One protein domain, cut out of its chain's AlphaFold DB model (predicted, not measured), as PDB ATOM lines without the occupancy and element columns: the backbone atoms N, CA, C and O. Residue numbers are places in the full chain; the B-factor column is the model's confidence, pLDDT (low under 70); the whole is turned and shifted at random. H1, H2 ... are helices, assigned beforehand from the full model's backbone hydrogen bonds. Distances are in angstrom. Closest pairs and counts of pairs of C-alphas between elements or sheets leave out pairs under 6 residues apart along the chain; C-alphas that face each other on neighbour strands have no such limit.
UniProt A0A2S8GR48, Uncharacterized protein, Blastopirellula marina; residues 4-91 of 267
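Overview. This is residues 4 to 91 of the 267 residues of an uncharacterized protein of Blastopirellula marina (UniProt A0A2S8GR48). One long helix, H1, makes the longest axis; past its last residues the backbone turns a corner into H2 and then comes back through H3, which crosses the later part of H1, and the three make a loose, open triangle with a long arm. The arm is the first part of H1, residues 4 to 24, which sticks out free of the rest, while residues 84 to 91 trail from the end of H3. The printed part has 88 residues with three named helices, in the order H1, H2, H3, and no named strand; the class is all helix. The whole is loose, with a radius of gyration of the C-alphas of 17.6 A, and flat in outline, spanning 59 by 33 by 17 A.

Arrangement. H1, residues 4 to 42, is the longest helix, with 39 residues. H3, residues 67 to 83, touches H1 with residues 73 to 77 alone, meeting residues 26 to 33 of H1. The closest C-alphas of the two are those of Ala 30 and Val 76, 6.4 A apart. Their lines stand at a steep tilt of 65 degrees, and they run opposite ways. H2, residues 44 to 58, and H1 touch only at the corner by their link, and only just, with 3 pairs of C-alphas within 8 A. The closest C-alphas there are those of Thr 40 and Ser 47, 4.6 A apart. H1 and H2 run opposite ways at a steep tilt of 52 degrees, and their centres are 27.8 A apart. H2 and H3 only just touch, also with 3 pairs of C-alphas within 8 A; the closest are those of Ser 57 and Gly 67, 6.3 A apart. Their lines are about perpendicular, at 88 degrees. In H1, H2 and H3 every O i to N i+4 pair is within hydrogen-bond range.

Along the chain. H1 begins at C-alpha 4, at (52.898, 107.727, 25.993), and ends at C-alpha 42, at (107.218, 118.865, 38.342), 56.8 A away. H2 runs from Pro 44 to Arg 58, 20.5 A from first to last C-alpha. H3 runs from Gly 67 to Thr 83, 24.1 A from first to last C-alpha, and ends with C-alpha 83 at (80.020, 122.176, 26.378).

Size, cuts and confidence. The two C-alphas farthest apart are those of Ile 4 and Glu 45, at 60.0 A. Residues 4 to 24, which belong to H1, stand free, and so do residues 41 to 46, of which 44 to 46 belong to H2. Without these stretches the body has 61 residues and spans 37 by 24 by 16 A. The link from H1 to H2 is tight, with 1 residue, and that from H2 to H3 is short, with 8 residues. The printed part has no cut. Its mean pLDDT is 81.1, and the model's confidence is under 70 at residues 62 to 67, at residue 84 and at residues 86 to 91.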
ATOM      1  N   ILE A   4      51.925 106.776  26.544       93.94
ATOM      2  CA  ILE A   4      52.898 107.727  25.993       93.94
ATOM      3  C   ILE A   4      53.582 108.540  27.104       93.94
ATOM      4  O   ILE A   4      54.802 108.677  27.094       93.94
ATOM      5  N   GLN A   5      52.834 109.034  28.097       93.75
ATOM      6  CA  GLN A   5      53.404 109.780  29.229       93.75
ATOM      7  C   GLN A   5      54.336 108.909  30.081       93.75
ATOM      8  O   GLN A   5      55.370 109.390  30.543       93.75
ATOM      9  N   THR A   6      53.996 107.633  30.281       94.56
ATOM     10  CA  THR A   6      54.849 106.692  31.022       94.56
ATOM     11  C   THR A   6      56.148 106.409  30.268       94.56
ATOM     12  O   THR A   6      57.221 106.484  30.861       94.56
ATOM     13  N   LEU A   7      56.067 106.154  28.957       95.00
ATOM     14  CA  LEU A   7      57.248 105.945  28.111       95.00
ATOM     15  C   LEU A   7      58.153 107.179  28.082       95.00
ATOM     16  O   LEU A   7      59.365 107.039  28.232       95.00
ATOM     17  N   TRP A   8      57.575 108.379  27.971       95.94
ATOM     18  CA  TRP A   8      58.332 109.629  28.024       95.94
ATOM     19  C   TRP A   8      59.065 109.794  29.357       95.94
ATOM     20  O   TRP A   8      60.266 110.032  29.363       95.94
ATOM     21  N   ARG A   9      58.385 109.587  30.496       95.25
ATOM     22  CA  ARG A   9      59.022 109.686  31.824       95.25
ATOM     23  C   ARG A   9      60.166 108.689  31.997       95.25
ATOM     24  O   ARG A   9      61.217 109.077  32.499       95.25
ATOM     25  N   CYS A  10      59.986 107.437  31.572       96.44
ATOM     26  CA  CYS A  10      61.057 106.439  31.615       96.44
ATOM     27  C   CYS A  10      62.233 106.839  30.713       96.44
ATOM     28  O   CYS A  10      63.377 106.803  31.157       96.44
ATOM     29  N   GLY A  11      61.954 107.274  29.481       96.19
ATOM     30  CA  GLY A  11      62.975 107.728  28.536       96.19
ATOM     31  C   GLY A  11      63.769 108.927  29.057       96.19
ATOM     32  O   GLY A  11      64.996 108.880  29.084       96.19
ATOM     33  N   SER A  12      63.086 109.965  29.550       95.50
ATOM     34  CA  SER A  12      63.729 111.135  30.160       95.50
ATOM     35  C   SER A  12      64.554 110.763  31.392       95.50
ATOM     36  O   SER A  12      65.636 111.308  31.581       95.50
ATOM     37  N   GLY A  13      64.081 109.817  32.212       96.88
ATOM     38  CA  GLY A  13      64.824 109.328  33.374       96.88
ATOM     39  C   GLY A  13      66.126 108.624  32.988       96.88
ATOM     40  O   GLY A  13      67.172 108.911  33.567       96.88
ATOM     41  N   ILE A  14      66.087 107.755  31.974       97.50
ATOM     42  CA  ILE A  14      67.278 107.066  31.453       97.50
ATOM     43  C   ILE A  14      68.260 108.066  30.835       97.50
ATOM     44  O   ILE A  14      69.460 107.990  31.103       97.50
ATOM     45  N   ALA A  15      67.766 109.021  30.043       95.69
ATOM     46  CA  ALA A  15      68.595 110.058  29.434       95.69
ATOM     47  C   ALA A  15      69.284 110.935  30.493       95.69
ATOM     48  O   ALA A  15      70.498 111.116  30.438       95.69
ATOM     49  N   LEU A  16      68.536 111.413  31.494       96.19
ATOM     50  CA  LEU A  16      69.084 112.210  32.595       96.19
ATOM     51  C   LEU A  16      70.102 111.415  33.418       96.19
ATOM     52  O   LEU A  16      71.180 111.925  33.710       96.19
ATOM     53  N   GLY A  17      69.795 110.162  33.762       97.44
ATOM     54  CA  GLY A  17      70.725 109.296  34.491       97.44
ATOM     55  C   GLY A  17      72.027 109.073  33.721       97.44
ATOM     56  O   GLY A  17      73.110 109.184  34.290       97.44
ATOM     57  N   SER A  18      71.930 108.842  32.410       96.75
ATOM     58  CA  SER A  18      73.097 108.676  31.535       96.75
ATOM     59  C   SER A  18      73.921 109.960  31.444       96.75
ATOM     60  O   SER A  18      75.146 109.905  31.510       96.75
ATOM     61  N   PHE A  19      73.258 111.118  31.354       93.44
ATOM     62  CA  PHE A  19      73.914 112.424  31.374       93.44
ATOM     63  C   PHE A  19      74.665 112.667  32.688       93.44
ATOM     64  O   PHE A  19      75.821 113.071  32.652       93.44
ATOM     65  N   ILE A  20      74.058 112.367  33.840       93.88
ATOM     66  CA  ILE A  20      74.713 112.512  35.151       93.88
ATOM     67  C   ILE A  20      75.943 111.604  35.248       93.88
ATOM     68  O   ILE A  20      77.006 112.059  35.663       93.88
ATOM     69  N   ILE A  21      75.825 110.336  34.840       96.38
ATOM     70  CA  ILE A  21      76.955 109.394  34.842       96.38
ATOM     71  C   ILE A  21      78.077 109.898  33.928       96.38
ATOM     72  O   ILE A  21      79.240 109.881  34.325       96.38
ATOM     73  N   TRP A  22      77.730 110.375  32.730       93.12
ATOM     74  CA  TRP A  22      78.696 110.950  31.799       93.12
ATOM     75  C   TRP A  22      79.398 112.172  32.389       93.12
ATOM     76  O   TRP A  22      80.618 112.255  32.311       93.12
ATOM     77  N   GLN A  23      78.654 113.081  33.024       91.38
ATOM     78  CA  GLN A  23      79.226 114.242  33.700       91.38
ATOM     79  C   GLN A  23      80.218 113.801  34.777       91.38
ATOM     80  O   GLN A  23      81.376 114.198  34.726       91.38
ATOM     81  N   LEU A  24      79.828 112.915  35.697       91.56
ATOM     82  CA  LEU A  24      80.720 112.418  36.755       91.56
ATOM     83  C   LEU A  24      81.992 111.757  36.198       91.56
ATOM     84  O   LEU A  24      83.088 111.976  36.722       91.56
ATOM     85  N   PHE A  25      81.857 110.976  35.126       91.19
ATOM     86  CA  PHE A  25      82.993 110.393  34.417       91.19
ATOM     87  C   PHE A  25      83.898 111.480  33.825       91.19
ATOM     88  O   PHE A  25      85.097 111.491  34.100       91.19
ATOM     89  N   TYR A  26      83.320 112.413  33.066       89.00
ATOM     90  CA  TYR A  26      84.024 113.531  32.448       89.00
ATOM     91  C   TYR A  26      84.793 114.355  33.487       89.00
ATOM     92  O   TYR A  26      85.998 114.543  33.339       89.00
ATOM     93  N   PHE A  27      84.133 114.750  34.582       86.62
ATOM     94  CA  PHE A  27      84.749 115.454  35.706       86.62
ATOM     95  C   PHE A  27      85.954 114.690  36.258       86.62
ATOM     96  O   PHE A  27      87.017 115.272  36.450       86.62
ATOM     97  N   THR A  28      85.816 113.388  36.494       89.19
ATOM     98  CA  THR A  28      86.902 112.581  37.066       89.19
ATOM     99  C   THR A  28      88.101 112.507  36.119       89.19
ATOM    100  O   THR A  28      89.245 112.684  36.545       89.19
ATOM    101  N   VAL A  29      87.854 112.273  34.827       89.19
ATOM    102  CA  VAL A  29      88.923 112.122  33.833       89.19
ATOM    103  C   VAL A  29      89.619 113.451  33.561       89.19
ATOM    104  O   VAL A  29      90.842 113.498  33.650       89.19
ATOM    105  N   ALA A  30      88.872 114.527  33.296       85.69
ATOM    106  CA  ALA A  30      89.439 115.847  33.007       85.69
ATOM    107  C   ALA A  30      90.413 116.307  34.106       85.69
ATOM    108  O   ALA A  30      91.508 116.781  33.824       85.69
ATOM    109  N   ASN A  31      90.070 116.055  35.368       83.44
ATOM    110  CA  ASN A  31      90.872 116.515  36.502       83.44
ATOM    111  C   ASN A  31      92.040 115.600  36.838       83.44
ATOM    112  O   ASN A  31      93.083 116.052  37.311       83.44
ATOM    113  N   SER A  32      91.904 114.313  36.525       85.44
ATOM    114  CA  SER A  32      93.043 113.399  36.552       85.44
ATOM    115  C   SER A  32      94.091 113.800  35.509       85.44
ATOM    116  O   SER A  32      95.284 113.705  35.789       85.44
ATOM    117  N   LEU A  33      93.661 114.281  34.335       84.06
ATOM    118  CA  LEU A  33      94.558 114.767  33.285       84.06
ATOM    119  C   LEU A  33      95.272 116.066  33.684       84.06
ATOM    120  O   LEU A  33      96.481 116.148  33.508       84.06
ATOM    121  N   GLU A  34      94.575 117.025  34.294       78.38
ATOM    122  CA  GLU A  34      95.199 118.251  34.826       78.38
ATOM    123  C   GLU A  34      96.221 117.932  35.931       78.38
ATOM    124  O   GLU A  34      97.348 118.428  35.931       78.38
ATOM    125  N   THR A  35      95.874 117.029  36.853       81.44
ATOM    126  CA  THR A  35      96.815 116.572  37.888       81.44
ATOM    127  C   THR A  35      98.041 115.916  37.258       81.44
ATOM    128  O   THR A  35      99.166 116.141  37.708       81.44
ATOM    129  N   LEU A  36      97.838 115.114  36.208       81.06
ATOM    130  CA  LEU A  36      98.930 114.499  35.463       81.06
ATOM    131  C   LEU A  36      99.824 115.566  34.824       81.06
ATOM    132  O   LEU A  36     101.038 115.441  34.933       81.06
ATOM    133  N   GLU A  37      99.255 116.624  34.243       76.44
ATOM    134  CA  GLU A  37      99.999 117.751  33.670       76.44
ATOM    135  C   GLU A  37     100.887 118.439  34.721       76.44
ATOM    136  O   GLU A  37     102.099 118.572  34.532       76.44
ATOM    137  N   VAL A  38     100.328 118.773  35.889       75.94
ATOM    138  CA  VAL A  38     101.082 119.368  37.008       75.94
ATOM    139  C   VAL A  38     102.205 118.442  37.486       75.94
ATOM    140  O   VAL A  38     103.328 118.887  37.741       75.94
ATOM    141  N   VAL A  39     101.934 117.139  37.591       75.75
ATOM    142  CA  VAL A  39     102.948 116.137  37.946       75.75
ATOM    143  C   VAL A  39     104.031 116.070  36.869       75.75
ATOM    144  O   VAL A  39     105.213 116.044  37.210       75.75
ATOM    145  N   THR A  40     103.673 116.099  35.585       74.25
ATOM    146  CA  THR A  40     104.654 116.079  34.493       74.25
ATOM    147  C   THR A  40     105.538 117.322  34.483       74.25
ATOM    148  O   THR A  40     106.753 117.184  34.353       74.25
ATOM    149  N   LEU A  41     104.983 118.509  34.745       73.94
ATOM    150  CA  LEU A  41     105.763 119.744  34.873       73.94
ATOM    151  C   LEU A  41     106.739 119.691  36.057       73.94
ATOM    152  O   LEU A  41     107.858 120.191  35.964       73.94
ATOM    153  N   ARG A  42     106.354 119.040  37.163       80.56
ATOM    154  CA  ARG A  42     107.218 118.865  38.342       80.56
ATOM    155  C   ARG A  42     108.299 117.788  38.155       80.56
ATOM    156  O   ARG A  42     109.330 117.861  38.820       80.56
ATOM    157  N   TYR A  43     108.091 116.811  37.268       84.31
ATOM    158  CA  TYR A  43     109.027 115.711  36.996       84.31
ATOM    159  C   TYR A  43     109.377 115.631  35.497       84.31
ATOM    160  O   TYR A  43     108.881 114.746  34.787       84.31
ATOM    161  N   PRO A  44     110.269 116.511  35.000       80.12
ATOM    162  CA  PRO A  44     110.531 116.673  33.566       80.12
ATOM    163  C   PRO A  44     111.046 115.396  32.886       80.12
ATOM    164  O   PRO A  44     110.698 115.126  31.736       80.12
ATOM    165  N   GLU A  45     111.797 114.548  33.596       82.19
ATOM    166  CA  GLU A  45     112.249 113.255  33.062       82.19
ATOM    167  C   GLU A  45     111.068 112.329  32.734       82.19
ATOM    168  O   GLU A  45     111.025 111.726  31.660       82.19
ATOM    169  N   THR A  46     110.059 112.282  33.610       76.88
ATOM    170  CA  THR A  46     108.840 111.483  33.398       76.88
ATOM    171  C   THR A  46     107.975 112.093  32.297       76.88
ATOM    172  O   THR A  46     107.455 111.364  31.449       76.88
ATOM    173  N   SER A  47     107.882 113.427  32.250       76.62
ATOM    174  CA  SER A  47     107.190 114.140  31.170       76.62
ATOM    175  C   SER A  47     107.784 113.815  29.807       76.62
ATOM    176  O   SER A  47     107.047 113.482  28.889       76.62
ATOM    177  N   SER A  48     109.112 113.860  29.672       77.88
ATOM    178  CA  SER A  48     109.782 113.613  28.392       77.88
ATOM    179  C   SER A  48     109.489 112.211  27.845       77.88
ATOM    180  O   SER A  48     109.257 112.047  26.646       77.88
ATOM    181  N   ALA A  49     109.415 111.207  28.725       79.81
ATOM    182  CA  ALA A  49     109.072 109.839  28.357       79.81
ATOM    183  C   ALA A  49     107.608 109.711  27.902       79.81
ATOM    184  O   ALA A  49     107.337 109.035  26.908       79.81
ATOM    185  N   ILE A  50     106.678 110.380  28.591       75.81
ATOM    186  CA  ILE A  50     105.247 110.382  28.249       75.81
ATOM    187  C   ILE A  50     104.998 111.138  26.939       75.81
ATOM    188  O   ILE A  50     104.334 110.601  26.053       75.81
ATOM    189  N   THR A  51     105.566 112.338  26.778       75.81
ATOM    190  CA  THR A  51     105.451 113.145  25.553       75.81
ATOM    191  C   THR A  51     106.015 112.388  24.360       75.81
ATOM    192  O   THR A  51     105.325 112.223  23.358       75.81
ATOM    193  N   LYS A  52     107.216 111.811  24.494       80.44
ATOM    194  CA  LYS A  52     107.812 110.983  23.440       80.44
ATOM    195  C   LYS A  52     106.933 109.782  23.091       80.44
ATOM    196  O   LYS A  52     106.754 109.486  21.916       80.44
ATOM    197  N   ALA A  53     106.360 109.100  24.084       78.06
ATOM    198  CA  ALA A  53     105.467 107.972  23.838       78.06
ATOM    199  C   ALA A  53     104.158 108.395  23.142       78.06
ATOM    200  O   ALA A  53     103.663 107.666  22.280       78.06
ATOM    201  N   LEU A  54     103.605 109.567  23.478       72.81
ATOM    202  CA  LEU A  54     102.446 110.164  22.805       72.81
ATOM    203  C   LEU A  54     102.768 110.535  21.354       72.81
ATOM    204  O   LEU A  54     101.994 110.195  20.457       72.81
ATOM    205  N   ASP A  55     103.911 111.173  21.117       75.31
ATOM    206  CA  ASP A  55     104.367 111.567  19.783       75.31
ATOM    207  C   ASP A  55     104.684 110.349  18.911       75.31
ATOM    208  O   ASP A  55     104.246 110.279  17.762       75.31
ATOM    209  N   ASP A  56     105.354 109.333  19.462       79.12
ATOM    210  CA  ASP A  56     105.606 108.064  18.777       79.12
ATOM    211  C   ASP A  56     104.298 107.306  18.484       79.12
ATOM    212  O   ASP A  56     104.189 106.630  17.455       79.12
ATOM    213  N   SER A  57     103.276 107.435  19.340       73.75
ATOM    214  CA  SER A  57     101.942 106.881  19.083       73.75
ATOM    215  C   SER A  57     101.219 107.631  17.959       73.75
ATOM    216  O   SER A  57     100.707 106.994  17.037       73.75
ATOM    217  N   ARG A  58     101.249 108.972  17.963       70.69
ATOM    218  CA  ARG A  58     100.683 109.825  16.898       70.69
ATOM    219  C   ARG A  58     101.374 109.620  15.552       70.69
ATOM    220  O   ARG A  58     100.708 109.596  14.522       70.69
ATOM    221  N   ALA A  59     102.688 109.418  15.559       78.50
ATOM    222  CA  ALA A  59     103.478 109.104  14.372       78.50
ATOM    223  C   ALA A  59     103.296 107.651  13.882       78.50
ATOM    224  O   ALA A  59     103.934 107.251  12.909       78.50
ATOM    225  N   GLY A  60     102.473 106.840  14.559       77.69
ATOM    226  CA  GLY A  60     102.209 105.447  14.191       77.69
ATOM    227  C   GLY A  60     103.360 104.476  14.478       77.69
ATOM    228  O   GLY A  60     103.293 103.322  14.061       77.69
ATOM    229  N   LYS A  61     104.405 104.901  15.200       81.06
ATOM    230  CA  LYS A  61     105.560 104.061  15.566       81.06
ATOM    231  C   LYS A  61     105.248 103.116  16.726       81.06
ATOM    232  O   LYS A  61     105.822 102.035  16.806       81.06
ATOM    233  N   SER A  62     104.329 103.511  17.611       69.69
ATOM    234  CA  SER A  62     103.814 102.673  18.700       69.69
ATOM    235  C   SER A  62     102.292 102.830  18.843       69.69
ATOM    236  O   SER A  62     101.800 103.523  19.740       69.69
ATOM    237  N   PRO A  63     101.501 102.208  17.950       59.31
ATOM    238  CA  PRO A  63     100.044 102.367  17.943       59.31
ATOM    239  C   PRO A  63      99.358 101.766  19.184       59.31
ATOM    240  O   PRO A  63      98.227 102.127  19.497       59.31
ATOM    241  N   GLN A  64     100.033 100.871  19.913       65.00
ATOM    242  CA  GLN A  64      99.450 100.126  21.035       65.00
ATOM    243  C   GLN A  64      99.704 100.758  22.409       65.00
ATOM    244  O   GLN A  64      98.909 100.536  23.316       65.00
ATOM    245  N   ALA A  65     100.777 101.537  22.587       62.41
ATOM    246  CA  ALA A  65     101.180 101.961  23.929       62.41
ATOM    247  C   ALA A  65     100.225 102.997  24.546       62.41
ATOM    248  O   ALA A  65      99.992 102.947  25.749       62.41
ATOM    249  N   LEU A  66      99.665 103.919  23.745       65.31
ATOM    250  CA  LEU A  66      98.876 105.053  24.258       65.31
ATOM    251  C   LEU A  66      97.709 105.505  23.359       65.31
ATOM    252  O   LEU A  66      97.057 106.499  23.674       65.31
ATOM    253  N   GLY A  67      97.388 104.786  22.276       65.31
ATOM    254  CA  GLY A  67      96.342 105.203  21.323       65.31
ATOM    255  C   GLY A  67      94.948 105.385  21.949       65.31
ATOM    256  O   GLY A  67      94.191 106.280  21.570       65.31
ATOM    257  N   GLY A  68      94.617 104.569  22.955       76.38
ATOM    258  CA  GLY A  68      93.371 104.707  23.715       76.38
ATOM    259  C   GLY A  68      93.355 105.937  24.628       76.38
ATOM    260  O   GLY A  68      92.338 106.619  24.718       76.38
ATOM    261  N   LEU A  69      94.493 106.259  25.254       76.56
ATOM    262  CA  LEU A  69      94.616 107.416  26.139       76.56
ATOM    263  C   LEU A  69      94.577 108.722  25.343       76.56
ATOM    264  O   LEU A  69      93.873 109.644  25.735       76.56
ATOM    265  N   SER A  70      95.263 108.794  24.199       71.69
ATOM    266  CA  SER A  70      95.246 109.989  23.347       71.69
ATOM    267  C   SER A  70      93.851 110.281  22.784       71.69
ATOM    268  O   SER A  70      93.428 111.436  22.767       71.69
ATOM    269  N   SER A  71      93.107 109.241  22.391       80.69
ATOM    270  CA  SER A  71      91.714 109.373  21.942       80.69
ATOM    271  C   SER A  71      90.789 109.829  23.074       80.69
ATOM    272  O   SER A  71      89.910 110.660  22.851       80.69
ATOM    273  N   LEU A  72      90.999 109.314  24.291       82.75
ATOM    274  CA  LEU A  72      90.247 109.722  25.476       82.75
ATOM    275  C   LEU A  72      90.525 111.183  25.847       82.75
ATOM    276  O   LEU A  72      89.572 111.929  26.040       82.75
ATOM    277  N   ILE A  73      91.796 111.598  25.889       81.69
ATOM    278  CA  ILE A  73      92.195 112.993  26.140       81.69
ATOM    279  C   ILE A  73      91.525 113.910  25.118       81.69
ATOM    280  O   ILE A  73      90.824 114.842  25.492       81.69
ATOM    281  N   TYR A  74      91.643 113.586  23.827       81.06
ATOM    282  CA  TYR A  74      91.021 114.376  22.767       81.06
ATOM    283  C   TYR A  74      89.495 114.461  22.911       81.06
ATOM    284  O   TYR A  74      88.917 115.529  22.724       81.06
ATOM    285  N   ALA A  75      88.825 113.354  23.250       85.69
ATOM    286  CA  ALA A  75      87.377 113.331  23.439       85.69
ATOM    287  C   ALA A  75      86.936 114.167  24.650       85.69
ATOM    288  O   ALA A  75      85.937 114.879  24.560       85.69
ATOM    289  N   VAL A  76      87.680 114.106  25.755       86.25
ATOM    290  CA  VAL A  76      87.443 114.896  26.972       86.25
ATOM    291  C   VAL A  76      87.664 116.382  26.688       86.25
ATOM    292  O   VAL A  76      86.771 117.184  26.955       86.25
ATOM    293  N   ASP A  77      88.769 116.751  26.042       81.19
ATOM    294  CA  ASP A  77      89.047 118.140  25.658       81.19
ATOM    295  C   ASP A  77      87.980 118.686  24.710       81.19
ATOM    296  O   ASP A  77      87.461 119.786  24.907       81.19
ATOM    297  N   LYS A  78      87.597 117.909  23.689       82.81
ATOM    298  CA  LYS A  78      86.545 118.312  22.750       82.81
ATOM    299  C   LYS A  78      85.188 118.413  23.419       82.81
ATOM    300  O   LYS A  78      84.451 119.343  23.109       82.81
ATOM    301  N   TYR A  79      84.863 117.508  24.338       85.06
ATOM    302  CA  TYR A  79      83.640 117.612  25.121       85.06
ATOM    303  C   TYR A  79      83.627 118.899  25.953       85.06
ATOM    304  O   TYR A  79      82.645 119.636  25.896       85.06
ATOM    305  N   GLY A  80      84.725 119.220  26.645       82.94
ATOM    306  CA  GLY A  80      84.867 120.466  27.405       82.94
ATOM    307  C   GLY A  80      84.751 121.717  26.533       82.94
ATOM    308  O   GLY A  80      84.059 122.660  26.903       82.94
ATOM    309  N   GLN A  81      85.350 121.702  25.337       78.31
ATOM    310  CA  GLN A  81      85.230 122.787  24.355       78.31
ATOM    311  C   GLN A  81      83.790 122.959  23.855       78.31
ATOM    312  O   GLN A  81      83.296 124.079  23.800       78.31
ATOM    313  N   VAL A  82      83.108 121.863  23.500       80.56
ATOM    314  CA  VAL A  82      81.737 121.893  22.959       80.56
ATOM    315  C   VAL A  82      80.712 122.283  24.020       80.56
ATOM    316  O   VAL A  82      79.740 122.963  23.712       80.56
ATOM    317  N   THR A  83      80.910 121.839  25.259       79.38
ATOM    318  CA  THR A  83      80.020 122.176  26.378       79.38
ATOM    319  C   THR A  83      80.370 123.492  27.052       79.38
ATOM    320  O   THR A  83      79.636 123.918  27.937       79.38
ATOM    321  N   GLU A  84      81.468 124.130  26.637       69.12
ATOM    322  CA  GLU A  84      81.979 125.374  27.222       69.12
ATOM    323  C   GLU A  84      82.276 125.233  28.721       69.12
ATOM    324  O   GLU A  84      82.219 126.187  29.497       69.12
ATOM    325  N   GLN A  85      82.621 124.011  29.118       71.81
ATOM    326  CA  GLN A  85      82.993 123.627  30.466       71.81
ATOM    327  C   GLN A  85      84.435 123.114  30.447       71.81
ATOM    328  O   GLN A  85      84.639 121.919  30.648       71.81
ATOM    329  N   PRO A  86      85.459 123.956  30.195       68.44
ATOM    330  CA  PRO A  86      86.828 123.565  30.498       68.44
ATOM    331  C   PRO A  86      86.921 123.361  32.017       68.44
ATOM    332  O   PRO A  86      87.084 124.308  32.784       68.44
ATOM    333  N   GLN A  87      86.704 122.125  32.467       64.94
ATOM    334  CA  GLN A  87      86.677 121.786  33.883       64.94
ATOM    335  C   GLN A  87      88.102 121.769  34.422       64.94
ATOM    336  O   GLN A  87      88.785 120.756  34.323       64.94
ATOM    337  N   ARG A  88      88.513 122.892  35.008       61.47
ATOM    338  CA  ARG A  88      89.626 122.962  35.955       61.47
ATOM    339  C   ARG A  88      89.024 122.968  37.358       61.47
ATOM    340  O   ARG A  88      88.168 123.807  37.649       61.47
ATOM    341  N   TRP A  89      89.432 122.059  38.246       55.94
ATOM    342  CA  TRP A  89      88.900 121.981  39.628       55.94
ATOM    343  C   TRP A  89      89.160 123.219  40.488       55.94
ATOM    344  O   TRP A  89      88.637 123.336  41.599       55.94
ATOM    345  N   SER A  90      89.855 124.206  39.935       55.41
ATOM    346  CA  SER A  90      89.905 125.564  40.452       55.41
ATOM    347  C   SER A  90      88.538 126.265  40.533       55.41
ATOM    348  O   SER A  90      88.527 127.441  40.838       55.41
ATOM    349  N   LEU A  91      87.388 125.631  40.279       53.94
ATOM    350  CA  LEU A  91      86.072 126.179  40.660       53.94
ATOM    351  C   LEU A  91      85.673 125.853  42.109       53.94
ATOM    352  O   LEU A  91      84.811 126.527  42.666       53.94
TER     353      LEU A  91